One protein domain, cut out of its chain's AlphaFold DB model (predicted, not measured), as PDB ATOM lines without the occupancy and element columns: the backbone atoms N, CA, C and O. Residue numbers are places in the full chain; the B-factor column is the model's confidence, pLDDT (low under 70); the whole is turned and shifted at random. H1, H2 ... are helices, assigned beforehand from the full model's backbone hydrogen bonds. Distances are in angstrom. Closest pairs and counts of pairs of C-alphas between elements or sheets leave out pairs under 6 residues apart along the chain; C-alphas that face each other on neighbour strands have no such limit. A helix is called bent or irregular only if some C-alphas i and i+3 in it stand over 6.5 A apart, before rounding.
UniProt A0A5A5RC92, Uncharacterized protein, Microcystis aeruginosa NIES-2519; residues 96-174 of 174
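Overview. This is residues 96 to 174 of the 174 residues of an uncharacterized protein of Microcystis aeruginosa NIES-2519 (UniProt A0A5A5RC92). The model is an open Y lying flat: the long helix H3 and the helix H1 come together where the last residues of H1 pass the middle of H3, and from there residues 96 to 114, of which 103 to 114 belong to H1, and residues 157 to 174, of which 157 to 172 belong to H3, stick out as two free arms. The short helix H2 and the links on either side of it make the turn that leads from the end of H1 back to the start of H3. The printed part has 79 residues with three named helices, in the order H1, H2, H3, and no named strand; the class is all helix. The whole is extended, with a radius of gyration of the C-alphas of 18.5 A, and its outline is flat, spanning 52 by 42 by 17 A.

Along the chain. H3, the longest helix, runs from residue 138 to 172 and measures 51.3 A from first to last C-alpha, from C-alpha 138 at (21.961, -11.172, 62.136) to C-alpha 172 at (19.393, 28.792, 94.225). H1 holds residues 103 to 123 and is 32.7 A long; it begins with C-alpha 103 at (44.300, 9.894, 93.661). H2, residues 126 to 132, is irregular, but only just: C-alphas 128 and 131 are 6.9 A apart.

Arrangement. H3 and H1 only just touch, with 3 pairs of C-alphas within 8 A; the closest C-alphas, those of Leu 152 and Gly 119, are 6.7 A apart. H3 touches H1 with residues 148 to 156 alone, and H1 touches H3 with residues 119 to 123 alone. The two run opposite ways at a steep tilt of 51 degrees. H2 is close to H1 but not clearly touching it, and the closest C-alphas, those of Leu 129 and Ile 123, are 7.2 A apart. Those two helices run the same way at a steep tilt of 45 degrees, though the line of H2 is a rough one. H2 and H3 are near each other, with 5 pairs of C-alphas within 10 A. In H3 every O i to N i+4 pair is within hydrogen-bond range; in H1 10 of 17 are, and in H2 1 of 3, beside 2 of 4 O i to N i+3 pairs.

Size, cuts and confidence. The C-alphas of Lys 136 and Asn 174 are the two farthest apart, at 55.8 A. Without the stretches that stand free, the body has 42 residues and spans 31 by 18 by 13 A. The printed part has no cut, and the links H1 to H2 and H2 to H3 are both tight. The mean pLDDT of the printed part is 77.4, and residues 114 to 116, 126 to 136 and 171 to 174 are under 70.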
ATOM      1  N   LEU A  96      51.743   8.644  84.705       79.12
ATOM      2  CA  LEU A  96      52.866   8.575  85.648       79.12
ATOM      3  C   LEU A  96      52.959   9.822  86.547       79.12
ATOM      4  O   LEU A  96      53.422   9.723  87.685       79.12
ATOM      5  N   ASP A  97      52.484  10.971  86.060       82.06
ATOM      6  CA  ASP A  97      52.550  12.251  86.766       82.06
ATOM      7  C   ASP A  97      51.405  12.417  87.767       82.06
ATOM      8  O   ASP A  97      50.237  12.553  87.399       82.06
ATOM      9  N   LYS A  98      51.756  12.469  89.054       75.62
ATOM     10  CA  LYS A  98      50.799  12.643  90.162       75.62
ATOM     11  C   LYS A  98      50.164  14.032  90.217       75.62
ATOM     12  O   LYS A  98      49.099  14.175  90.806       75.62
ATOM     13  N   GLU A  99      50.808  15.038  89.630       75.38
ATOM     14  CA  GLU A  99      50.267  16.402  89.536       75.38
ATOM     15  C   GLU A  99      49.181  16.518  88.461       75.38
ATOM     16  O   GLU A  99      48.332  17.398  88.543       75.38
ATOM     17  N   ASN A 100      49.187  15.616  87.474       77.38
ATOM     18  CA  ASN A 100      48.241  15.625  86.360       77.38
ATOM     19  C   ASN A 100      46.996  14.761  86.634       77.38
ATOM     20  O   ASN A 100      45.973  14.908  85.972       77.38
ATOM     21  N   LEU A 101      47.089  13.827  87.588       80.69
ATOM     22  CA  LEU A 101      45.962  13.022  88.047       80.69
ATOM     23  C   LEU A 101      46.140  12.667  89.525       80.69
ATOM     24  O   LEU A 101      46.891  11.751  89.879       80.69
ATOM     25  N   SER A 102      45.420  13.377  90.390       85.44
ATOM     26  CA  SER A 102      45.409  13.058  91.814       85.44
ATOM     27  C   SER A 102      44.692  11.728  92.087       85.44
ATOM     28  O   SER A 102      43.900  11.220  91.287       85.44
ATOM     29  N   ALA A 103      44.953  11.138  93.256       83.75
ATOM     30  CA  ALA A 103      44.300   9.894  93.661       83.75
ATOM     31  C   ALA A 103      42.772  10.045  93.820       83.75
ATOM     32  O   ALA A 103      42.035   9.086  93.586       83.75
ATOM     33  N   GLU A 104      42.303  11.233  94.210       85.38
ATOM     34  CA  GLU A 104      40.877  11.534  94.365       85.38
ATOM     35  C   GLU A 104      40.186  11.633  93.002       85.38
ATOM     36  O   GLU A 104      39.193  10.942  92.771       85.38
ATOM     37  N   GLU A 105      40.770  12.377  92.060       84.88
ATOM     38  CA  GLU A 105      40.258  12.482  90.687       84.88
ATOM     39  C   GLU A 105      40.247  11.122  89.980       84.88
ATOM     40  O   GLU A 105      39.275  10.769  89.314       84.88
ATOM     41  N   MET A 106      41.287  10.305  90.181       86.94
ATOM     42  CA  MET A 106      41.337   8.941  89.651       86.94
ATOM     43  C   MET A 106      40.178   8.077  90.173       86.94
ATOM     44  O   MET A 106      39.590   7.291  89.425       86.94
ATOM     45  N   LEU A 107      39.852   8.202  91.462       86.88
ATOM     46  CA  LEU A 107      38.754   7.463  92.074       86.88
ATOM     47  C   LEU A 107      37.394   7.932  91.549       86.88
ATOM     48  O   LEU A 107      36.511   7.102  91.309       86.88
ATOM     49  N   ASP A 108      37.221   9.239  91.392       86.00
ATOM     50  CA  ASP A 108      35.981   9.826  90.897       86.00
ATOM     51  C   ASP A 108      35.727   9.456  89.437       86.00
ATOM     52  O   ASP A 108      34.621   9.011  89.111       86.00
ATOM     53  N   GLU A 109      36.752   9.497  88.586       84.88
ATOM     54  CA  GLU A 109      36.648   9.081  87.186       84.88
ATOM     55  C   GLU A 109      36.318   7.582  87.070       84.88
ATOM     56  O   GLU A 109      35.394   7.174  86.358       84.88
ATOM     57  N   TYR A 110      36.991   6.739  87.862       86.31
ATOM     58  CA  TYR A 110      36.689   5.307  87.923       86.31
ATOM     59  C   TYR A 110      35.234   5.036  88.347       86.31
ATOM     60  O   TYR A 110      34.547   4.180  87.776       86.31
ATOM     61  N   LYS A 111      34.716   5.781  89.332       82.88
ATOM     62  CA  LYS A 111      33.311   5.677  89.755       82.88
ATOM     63  C   LYS A 111      32.349   6.201  88.690       82.88
ATOM     64  O   LYS A 111      31.270   5.624  88.527       82.88
ATOM     65  N   ALA A 112      32.710   7.250  87.955       81.44
ATOM     66  CA  ALA A 112      31.886   7.808  86.887       81.44
ATOM     67  C   ALA A 112      31.632   6.780  85.769       81.44
ATOM     68  O   ALA A 112      30.517   6.711  85.237       81.44
ATOM     69  N   GLN A 113      32.589   5.887  85.504       75.62
ATOM     70  CA  GLN A 113      32.470   4.797  84.527       75.62
ATOM     71  C   GLN A 113      31.289   3.836  84.795       75.62
ATOM     72  O   GLN A 113      30.706   3.264  83.868       75.62
ATOM     73  N   GLN A 114      30.857   3.693  86.055       69.81
ATOM     74  CA  GLN A 114      29.686   2.884  86.435       69.81
ATOM     75  C   GLN A 114      28.366   3.435  85.868       69.81
ATOM     76  O   GLN A 114      27.381   2.704  85.730       69.81
ATOM     77  N   SER A 115      28.303   4.729  85.540       69.88
ATOM     78  CA  SER A 115      27.120   5.333  84.913       69.88
ATOM     79  C   SER A 115      26.839   4.738  83.528       69.88
ATOM     80  O   SER A 115      25.698   4.366  83.255       69.88
ATOM     81  N   CYS A 116      27.874   4.522  82.712       67.88
ATOM     82  CA  CYS A 116      27.749   3.899  81.394       67.88
ATOM     83  C   CYS A 116      27.225   2.459  81.497       67.88
ATOM     84  O   CYS A 116      26.330   2.062  80.752       67.88
ATOM     85  N   GLN A 117      27.717   1.682  82.469       71.00
ATOM     86  CA  GLN A 117      27.306   0.286  82.664       71.00
ATOM     87  C   GLN A 117      25.814   0.147  83.003       71.00
ATOM     88  O   GLN A 117      25.167  -0.810  82.568       71.00
ATOM     89  N   ARG A 118      25.243   1.117  83.730       72.12
ATOM     90  CA  ARG A 118      23.805   1.147  84.038       72.12
ATOM     91  C   ARG A 118      22.947   1.323  82.783       72.12
ATOM     92  O   ARG A 118      21.934   0.642  82.672       72.12
ATOM     93  N   GLY A 119      23.374   2.151  81.826       75.12
ATOM     94  CA  GLY A 119      22.683   2.315  80.540       75.12
ATOM     95  C   GLY A 119      22.662   1.026  79.712       75.12
ATOM     96  O   GLY A 119      21.620   0.620  79.209       75.12
ATOM     97  N   PHE A 120      23.781   0.297  79.655       74.19
ATOM     98  CA  PHE A 120      23.847  -0.982  78.934       74.19
ATOM     99  C   PHE A 120      23.010  -2.097  79.563       74.19
ATOM    100  O   PHE A 120      22.603  -3.023  78.861       74.19
ATOM    101  N   ARG A 121      22.739  -2.030  80.872       77.62
ATOM    102  CA  ARG A 121      21.853  -2.993  81.539       77.62
ATOM    103  C   ARG A 121      20.441  -2.960  80.952       77.62
ATOM    104  O   ARG A 121      19.832  -4.015  80.863       77.62
ATOM    105  N   PHE A 122      19.969  -1.792  80.512       75.00
ATOM    106  CA  PHE A 122      18.668  -1.639  79.857       75.00
ATOM    107  C   PHE A 122      18.604  -2.374  78.509       75.00
ATOM    108  O   PHE A 122      17.651  -3.100  78.267       75.00
ATOM    109  N   ILE A 123      19.647  -2.273  77.668       74.88
ATOM    110  CA  ILE A 123      19.709  -3.024  76.391       74.88
ATOM    111  C   ILE A 123      19.697  -4.531  76.640       74.88
ATOM    112  O   ILE A 123      19.127  -5.299  75.874       74.88
ATOM    113  N   LYS A 124      20.381  -4.960  77.702       73.19
ATOM    114  CA  LYS A 124      20.546  -6.373  78.044       73.19
ATOM    115  C   LYS A 124      19.329  -6.966  78.749       73.19
ATOM    116  O   LYS A 124      19.348  -8.166  79.013       73.19
ATOM    117  N   ASP A 125      18.321  -6.163  79.094       77.31
ATOM    118  CA  ASP A 125      17.119  -6.666  79.741       77.31
ATOM    119  C   ASP A 125      16.323  -7.523  78.743       77.31
ATOM    120  O   ASP A 125      15.883  -7.009  77.705       77.31
ATOM    121  N   PRO A 126      16.122  -8.823  79.028       66.88
ATOM    122  CA  PRO A 126      15.369  -9.702  78.151       66.88
ATOM    123  C   PRO A 126      13.963  -9.192  77.866       66.88
ATOM    124  O   PRO A 126      13.460  -9.499  76.802       66.88
ATOM    125  N   LEU A 127      13.331  -8.413  78.752       68.12
ATOM    126  CA  LEU A 127      11.981  -7.880  78.541       68.12
ATOM    127  C   LEU A 127      11.941  -6.730  77.528       68.12
ATOM    128  O   LEU A 127      10.956  -6.581  76.815       68.12
ATOM    129  N   VAL A 128      13.021  -5.952  77.424       62.06
ATOM    130  CA  VAL A 128      13.171  -4.900  76.403       62.06
ATOM    131  C   VAL A 128      13.478  -5.525  75.040       62.06
ATOM    132  O   VAL A 128      13.047  -5.022  74.005       62.06
ATOM    133  N   LEU A 129      14.201  -6.647  75.036       59.28
ATOM    134  CA  LEU A 129      14.568  -7.371  73.823       59.28
ATOM    135  C   LEU A 129      13.526  -8.426  73.401       59.28
ATOM    136  O   LEU A 129      13.536  -8.823  72.238       59.28
ATOM    137  N   ALA A 130      12.640  -8.867  74.306       53.34
ATOM    138  CA  ALA A 130      11.693  -9.978  74.129       53.34
ATOM    139  C   ALA A 130      10.741  -9.765  72.951       53.34
ATOM    140  O   ALA A 130      10.488 -10.706  72.205       53.34
ATOM    141  N   ASP A 131      10.288  -8.532  72.722       54.38
ATOM    142  CA  ASP A 131       9.429  -8.210  71.573       54.38
ATOM    143  C   ASP A 131      10.200  -8.216  70.238       54.38
ATOM    144  O   ASP A 131       9.628  -8.406  69.166       54.38
ATOM    145  N   SER A 132      11.533  -8.092  70.280       55.12
ATOM    146  CA  SER A 132      12.406  -8.183  69.100       55.12
ATOM    147  C   SER A 132      12.878  -9.615  68.787       55.12
ATOM    148  O   SER A 132      13.551  -9.837  67.778       55.12
ATOM    149  N   VAL A 133      12.486 -10.619  69.589       54.66
ATOM    150  CA  VAL A 133      12.863 -12.048  69.438       54.66
ATOM    151  C   VAL A 133      12.262 -12.711  68.180       54.66
ATOM    152  O   VAL A 133      12.440 -13.901  67.938       54.66
ATOM    153  N   PHE A 134      11.640 -11.952  67.276       56.25
ATOM    154  CA  PHE A 134      11.319 -12.421  65.920       56.25
ATOM    155  C   PHE A 134      12.391 -12.087  64.874       56.25
ATOM    156  O   PHE A 134      12.224 -12.341  63.677       56.25
ATOM    157  N   VAL A 135      13.535 -11.559  65.302       59.03
ATOM    158  CA  VAL A 135      14.635 -11.198  64.415       59.03
ATOM    159  C   VAL A 135      15.619 -12.365  64.272       59.03
ATOM    160  O   VAL A 135      16.671 -12.418  64.894       59.03
ATOM    161  N   LYS A 136      15.289 -13.323  63.398       67.69
ATOM    162  CA  LYS A 136      16.166 -14.471  63.068       67.69
ATOM    163  C   LYS A 136      17.391 -14.104  62.209       67.69
ATOM    164  O   LYS A 136      18.203 -14.970  61.904       67.69
ATOM    165  N   ASN A 137      17.500 -12.851  61.756       78.00
ATOM    166  CA  ASN A 137      18.527 -12.410  60.812       78.00
ATOM    167  C   ASN A 137      19.587 -11.545  61.521       78.00
ATOM    168  O   ASN A 137      19.211 -10.507  62.072       78.00
ATOM    169  N   PRO A 138      20.887 -11.896  61.449       80.69
ATOM    170  CA  PRO A 138      21.961 -11.172  62.136       80.69
ATOM    171  C   PRO A 138      22.025  -9.682  61.770       80.69
ATOM    172  O   PRO A 138      22.189  -8.850  62.656       80.69
ATOM    173  N   LYS A 139      21.763  -9.313  60.507       83.38
ATOM    174  CA  LYS A 139      21.781  -7.903  60.069       83.38
ATOM    175  C   LYS A 139      20.770  -7.040  60.820       83.38
ATOM    176  O   LYS A 139      21.037  -5.894  61.151       83.38
ATOM    177  N   ARG A 140      19.585  -7.588  61.093       81.50
ATOM    178  CA  ARG A 140      18.530  -6.860  61.806       81.50
ATOM    179  C   ARG A 140      18.860  -6.718  63.299       81.50
ATOM    180  O   ARG A 140      18.511  -5.699  63.883       81.50
ATOM    181  N   ILE A 141      19.551  -7.695  63.894       80.75
ATOM    182  CA  ILE A 141      20.048  -7.605  65.278       80.75
ATOM    183  C   ILE A 141      21.071  -6.469  65.385       80.75
ATOM    184  O   ILE A 141      20.984  -5.655  66.299       80.75
ATOM    185  N   GLU A 142      21.989  -6.366  64.421       82.44
ATOM    186  CA  GLU A 142      22.970  -5.277  64.360       82.44
ATOM    187  C   GLU A 142      22.295  -3.907  64.222       82.44
ATOM    188  O   GLU A 142      22.607  -2.989  64.981       82.44
ATOM    189  N   THR A 143      21.319  -3.771  63.315       86.50
ATOM    190  CA  THR A 143      20.568  -2.517  63.140       86.50
ATOM    191  C   THR A 143      19.820  -2.111  64.410       86.50
ATOM    192  O   THR A 143      19.884  -0.950  64.811       86.50
ATOM    193  N   ILE A 144      19.136  -3.052  65.066       83.19
ATOM    194  CA  ILE A 144      18.407  -2.778  66.311       83.19
ATOM    195  C   ILE A 144      19.383  -2.424  67.436       83.19
ATOM    196  O   ILE A 144      19.155  -1.445  68.139       83.19
ATOM    197  N   GLY A 145      20.497  -3.145  67.572       82.88
ATOM    198  CA  GLY A 145      21.530  -2.835  68.561       82.88
ATOM    199  C   GLY A 145      22.114  -1.432  68.378       82.88
ATOM    200  O   GLY A 145      22.274  -0.698  69.354       82.88
ATOM    201  N   PHE A 146      22.363  -1.023  67.130       86.19
ATOM    202  CA  PHE A 146      22.831   0.325  66.812       86.19
ATOM    203  C   PHE A 146      21.784   1.395  67.153       86.19
ATOM    204  O   PHE A 146      22.102   2.374  67.828       86.19
ATOM    205  N   LEU A 147      20.519   1.176  66.770       86.94
ATOM    206  CA  LEU A 147      19.415   2.085  67.088       86.94
ATOM    207  C   LEU A 147      19.217   2.225  68.605       86.94
ATOM    208  O   LEU A 147      19.122   3.340  69.112       86.94
ATOM    209  N   MET A 148      19.223   1.114  69.344       84.12
ATOM    210  CA  MET A 148      19.127   1.111  70.809       84.12
ATOM    211  C   MET A 148      20.307   1.843  71.462       84.12
ATOM    212  O   MET A 148      20.113   2.557  72.447       84.12
ATOM    213  N   GLY A 149      21.513   1.716  70.900       86.06
ATOM    214  CA  GLY A 149      22.690   2.469  71.332       86.06
ATOM    215  C   GLY A 149      22.518   3.982  71.166       86.06
ATOM    216  O   GLY A 149      22.792   4.735  72.101       86.06
ATOM    217  N   ILE A 150      21.995   4.431  70.019       89.31
ATOM    218  CA  ILE A 150      21.694   5.851  69.775       89.31
ATOM    219  C   ILE A 150      20.596   6.345  70.723       89.31
ATOM    220  O   ILE A 150      20.748   7.401  71.336       89.31
ATOM    221  N   CYS A 151      19.520   5.579  70.904       86.81
ATOM    222  CA  CYS A 151      18.447   5.931  71.834       86.81
ATOM    223  C   CYS A 151      18.971   6.109  73.266       86.81
ATOM    224  O   CYS A 151      18.584   7.053  73.954       86.81
ATOM    225  N   LEU A 152      19.895   5.250  73.709       86.38
ATOM    226  CA  LEU A 152      20.531   5.390  75.018       86.38
ATOM    227  C   LEU A 152      21.452   6.597  75.120       86.38
ATOM    228  O   LEU A 152      21.487   7.230  76.174       86.38
ATOM    229  N   LEU A 153      22.171   6.941  74.051       87.38
ATOM    230  CA  LEU A 153      22.964   8.165  74.016       87.38
ATOM    231  C   LEU A 153      22.058   9.387  74.219       87.38
ATOM    232  O   LEU A 153      22.308  10.178  75.129       87.38
ATOM    233  N   VAL A 154      20.972   9.493  73.448       90.56
ATOM    234  CA  VAL A 154      19.990  10.586  73.563       90.56
ATOM    235  C   VAL A 154      19.374  10.628  74.963       90.56
ATOM    236  O   VAL A 154      19.340  11.686  75.592       90.56
ATOM    237  N   TYR A 155      18.959   9.475  75.495       86.88
ATOM    238  CA  TYR A 155      18.424   9.367  76.853       86.88
ATOM    239  C   TYR A 155      19.431   9.842  77.910       86.88
ATOM    240  O   TYR A 155      19.086  10.633  78.788       86.88
ATOM    241  N   SER A 156      20.694   9.415  77.805       84.31
ATOM    242  CA  SER A 156      21.747   9.789  78.755       84.31
ATOM    243  C   SER A 156      22.033  11.293  78.743       84.31
ATOM    244  O   SER A 156      22.212  11.894  79.804       84.31
ATOM    245  N   LEU A 157      22.010  11.923  77.564       87.62
ATOM    246  CA  LEU A 157      22.161  13.368  77.415       87.62
ATOM    247  C   LEU A 157      20.976  14.107  78.039       87.62
ATOM    248  O   LEU A 157      21.189  15.008  78.850       87.62
ATOM    249  N   GLY A 158      19.744  13.677  77.751       88.56
ATOM    250  CA  GLY A 158      18.537  14.248  78.353       88.56
ATOM    251  C   GLY A 158      18.547  14.153  79.882       88.56
ATOM    252  O   GLY A 158      18.317  15.144  80.575       88.56
ATOM    253  N   GLN A 159      18.917  12.990  80.427       85.94
ATOM    254  CA  GLN A 159      19.048  12.795  81.870       85.94
ATOM    255  C   GLN A 159      20.130  13.700  82.478       85.94
ATOM    256  O   GLN A 159      19.916  14.269  83.554       85.94
ATOM    257  N   ARG A 160      21.282  13.860  81.811       84.75
ATOM    258  CA  ARG A 160      22.341  14.781  82.256       84.75
ATOM    259  C   ARG A 160      21.844  16.221  82.286       84.75
ATOM    260  O   ARG A 160      22.049  16.890  83.293       84.75
ATOM    261  N   MET A 161      21.153  16.675  81.239       88.31
ATOM    262  CA  MET A 161      20.595  18.028  81.187       88.31
ATOM    263  C   MET A 161      19.604  18.262  82.328       88.31
ATOM    264  O   MET A 161      19.757  19.231  83.068       88.31
ATOM    265  N   LEU A 162      18.640  17.360  82.532       89.75
ATOM    266  CA  LEU A 162      17.666  17.464  83.627       89.75
ATOM    267  C   LEU A 162      18.344  17.473  85.004       89.75
ATOM    268  O   LEU A 162      18.000  18.283  85.862       89.75
ATOM    269  N   SER A 163      19.353  16.621  85.199       84.25
ATOM    270  CA  SER A 163      20.106  16.548  86.457       84.25
ATOM    271  C   SER A 163      20.888  17.833  86.739       84.25
ATOM    272  O   SER A 163      20.951  18.266  87.887       84.25
ATOM    273  N   SER A 164      21.474  18.458  85.714       83.69
ATOM    274  CA  SER A 164      22.172  19.742  85.855       83.69
ATOM    275  C   SER A 164      21.210  20.869  86.230       83.69
ATOM    276  O   SER A 164      21.489  21.614  87.165       83.69
ATOM    277  N   HIS A 165      20.046  20.954  85.573       86.31
ATOM    278  CA  HIS A 165      19.030  21.959  85.904       86.31
ATOM    279  C   HIS A 165      18.479  21.774  87.324       86.31
ATOM    280  O   HIS A 165      18.378  22.740  88.075       86.31
ATOM    281  N   ALA A 166      18.183  20.536  87.733       82.06
ATOM    282  CA  ALA A 166      17.705  20.246  89.084       82.06
ATOM    283  C   ALA A 166      18.726  20.644  90.168       82.06
ATOM    284  O   ALA A 166      18.354  21.214  91.195       82.06
ATOM    285  N   LYS A 167      20.022  20.394  89.931       81.50
ATOM    286  CA  LYS A 167      21.106  20.820  90.833       81.50
ATOM    287  C   LYS A 167      21.212  22.343  90.938       81.50
ATOM    288  O   LYS A 167      21.307  22.846  92.052       81.50
ATOM    289  N   LEU A 168      21.134  23.060  89.813       78.00
ATOM    290  CA  LEU A 168      21.140  24.528  89.793       78.00
ATOM    291  C   LEU A 168      19.968  25.104  90.599       78.00
ATOM    292  O   LEU A 168      20.168  25.965  91.447       78.00
ATOM    293  N   ILE A 169      18.760  24.568  90.411       75.69
ATOM    294  CA  ILE A 169      17.569  24.992  91.164       75.69
ATOM    295  C   ILE A 169      17.740  24.741  92.669       75.69
ATOM    296  O   ILE A 169      17.308  25.555  93.480       75.69
ATOM    297  N   THR A 170      18.385  23.638  93.055       71.38
ATOM    298  CA  THR A 170      18.617  23.300  94.470       71.38
ATOM    299  C   THR A 170      19.648  24.229  95.122       71.38
ATOM    300  O   THR A 170      19.507  24.546  96.297       71.38
ATOM    301  N   GLN A 171      20.646  24.707  94.370       65.94
ATOM    302  CA  GLN A 171      21.619  25.695  94.855       65.94
ATOM    303  C   GLN A 171      21.053  27.113  94.965       65.94
ATOM    304  O   GLN A 171      21.518  27.865  95.801       65.94
ATOM    305  N   ILE A 172      20.059  27.477  94.150       68.06
ATOM    306  CA  ILE A 172      19.393  28.792  94.225       68.06
ATOM    307  C   ILE A 172      18.407  28.862  95.407       68.06
ATOM    308  O   ILE A 172      18.041  29.944  95.855       68.06
ATOM    309  N   LYS A 173      17.942  27.707  95.899       59.97
ATOM    310  CA  LYS A 173      16.957  27.607  96.988       59.97
ATOM    311  C   LYS A 173      17.563  27.546  98.397       59.97
ATOM    312  O   LYS A 173      16.793  27.619  99.351       59.97
ATOM    313  N   ASN A 174      18.881  27.380  98.505       46.69
ATOM    314  CA  ASN A 174      19.655  27.396  99.752       46.69
ATOM    315  C   ASN A 174      20.497  28.668  99.818       46.69
ATOM    316  O   ASN A 174      20.745  29.126 100.952       46.69
TER     317      ASN A 174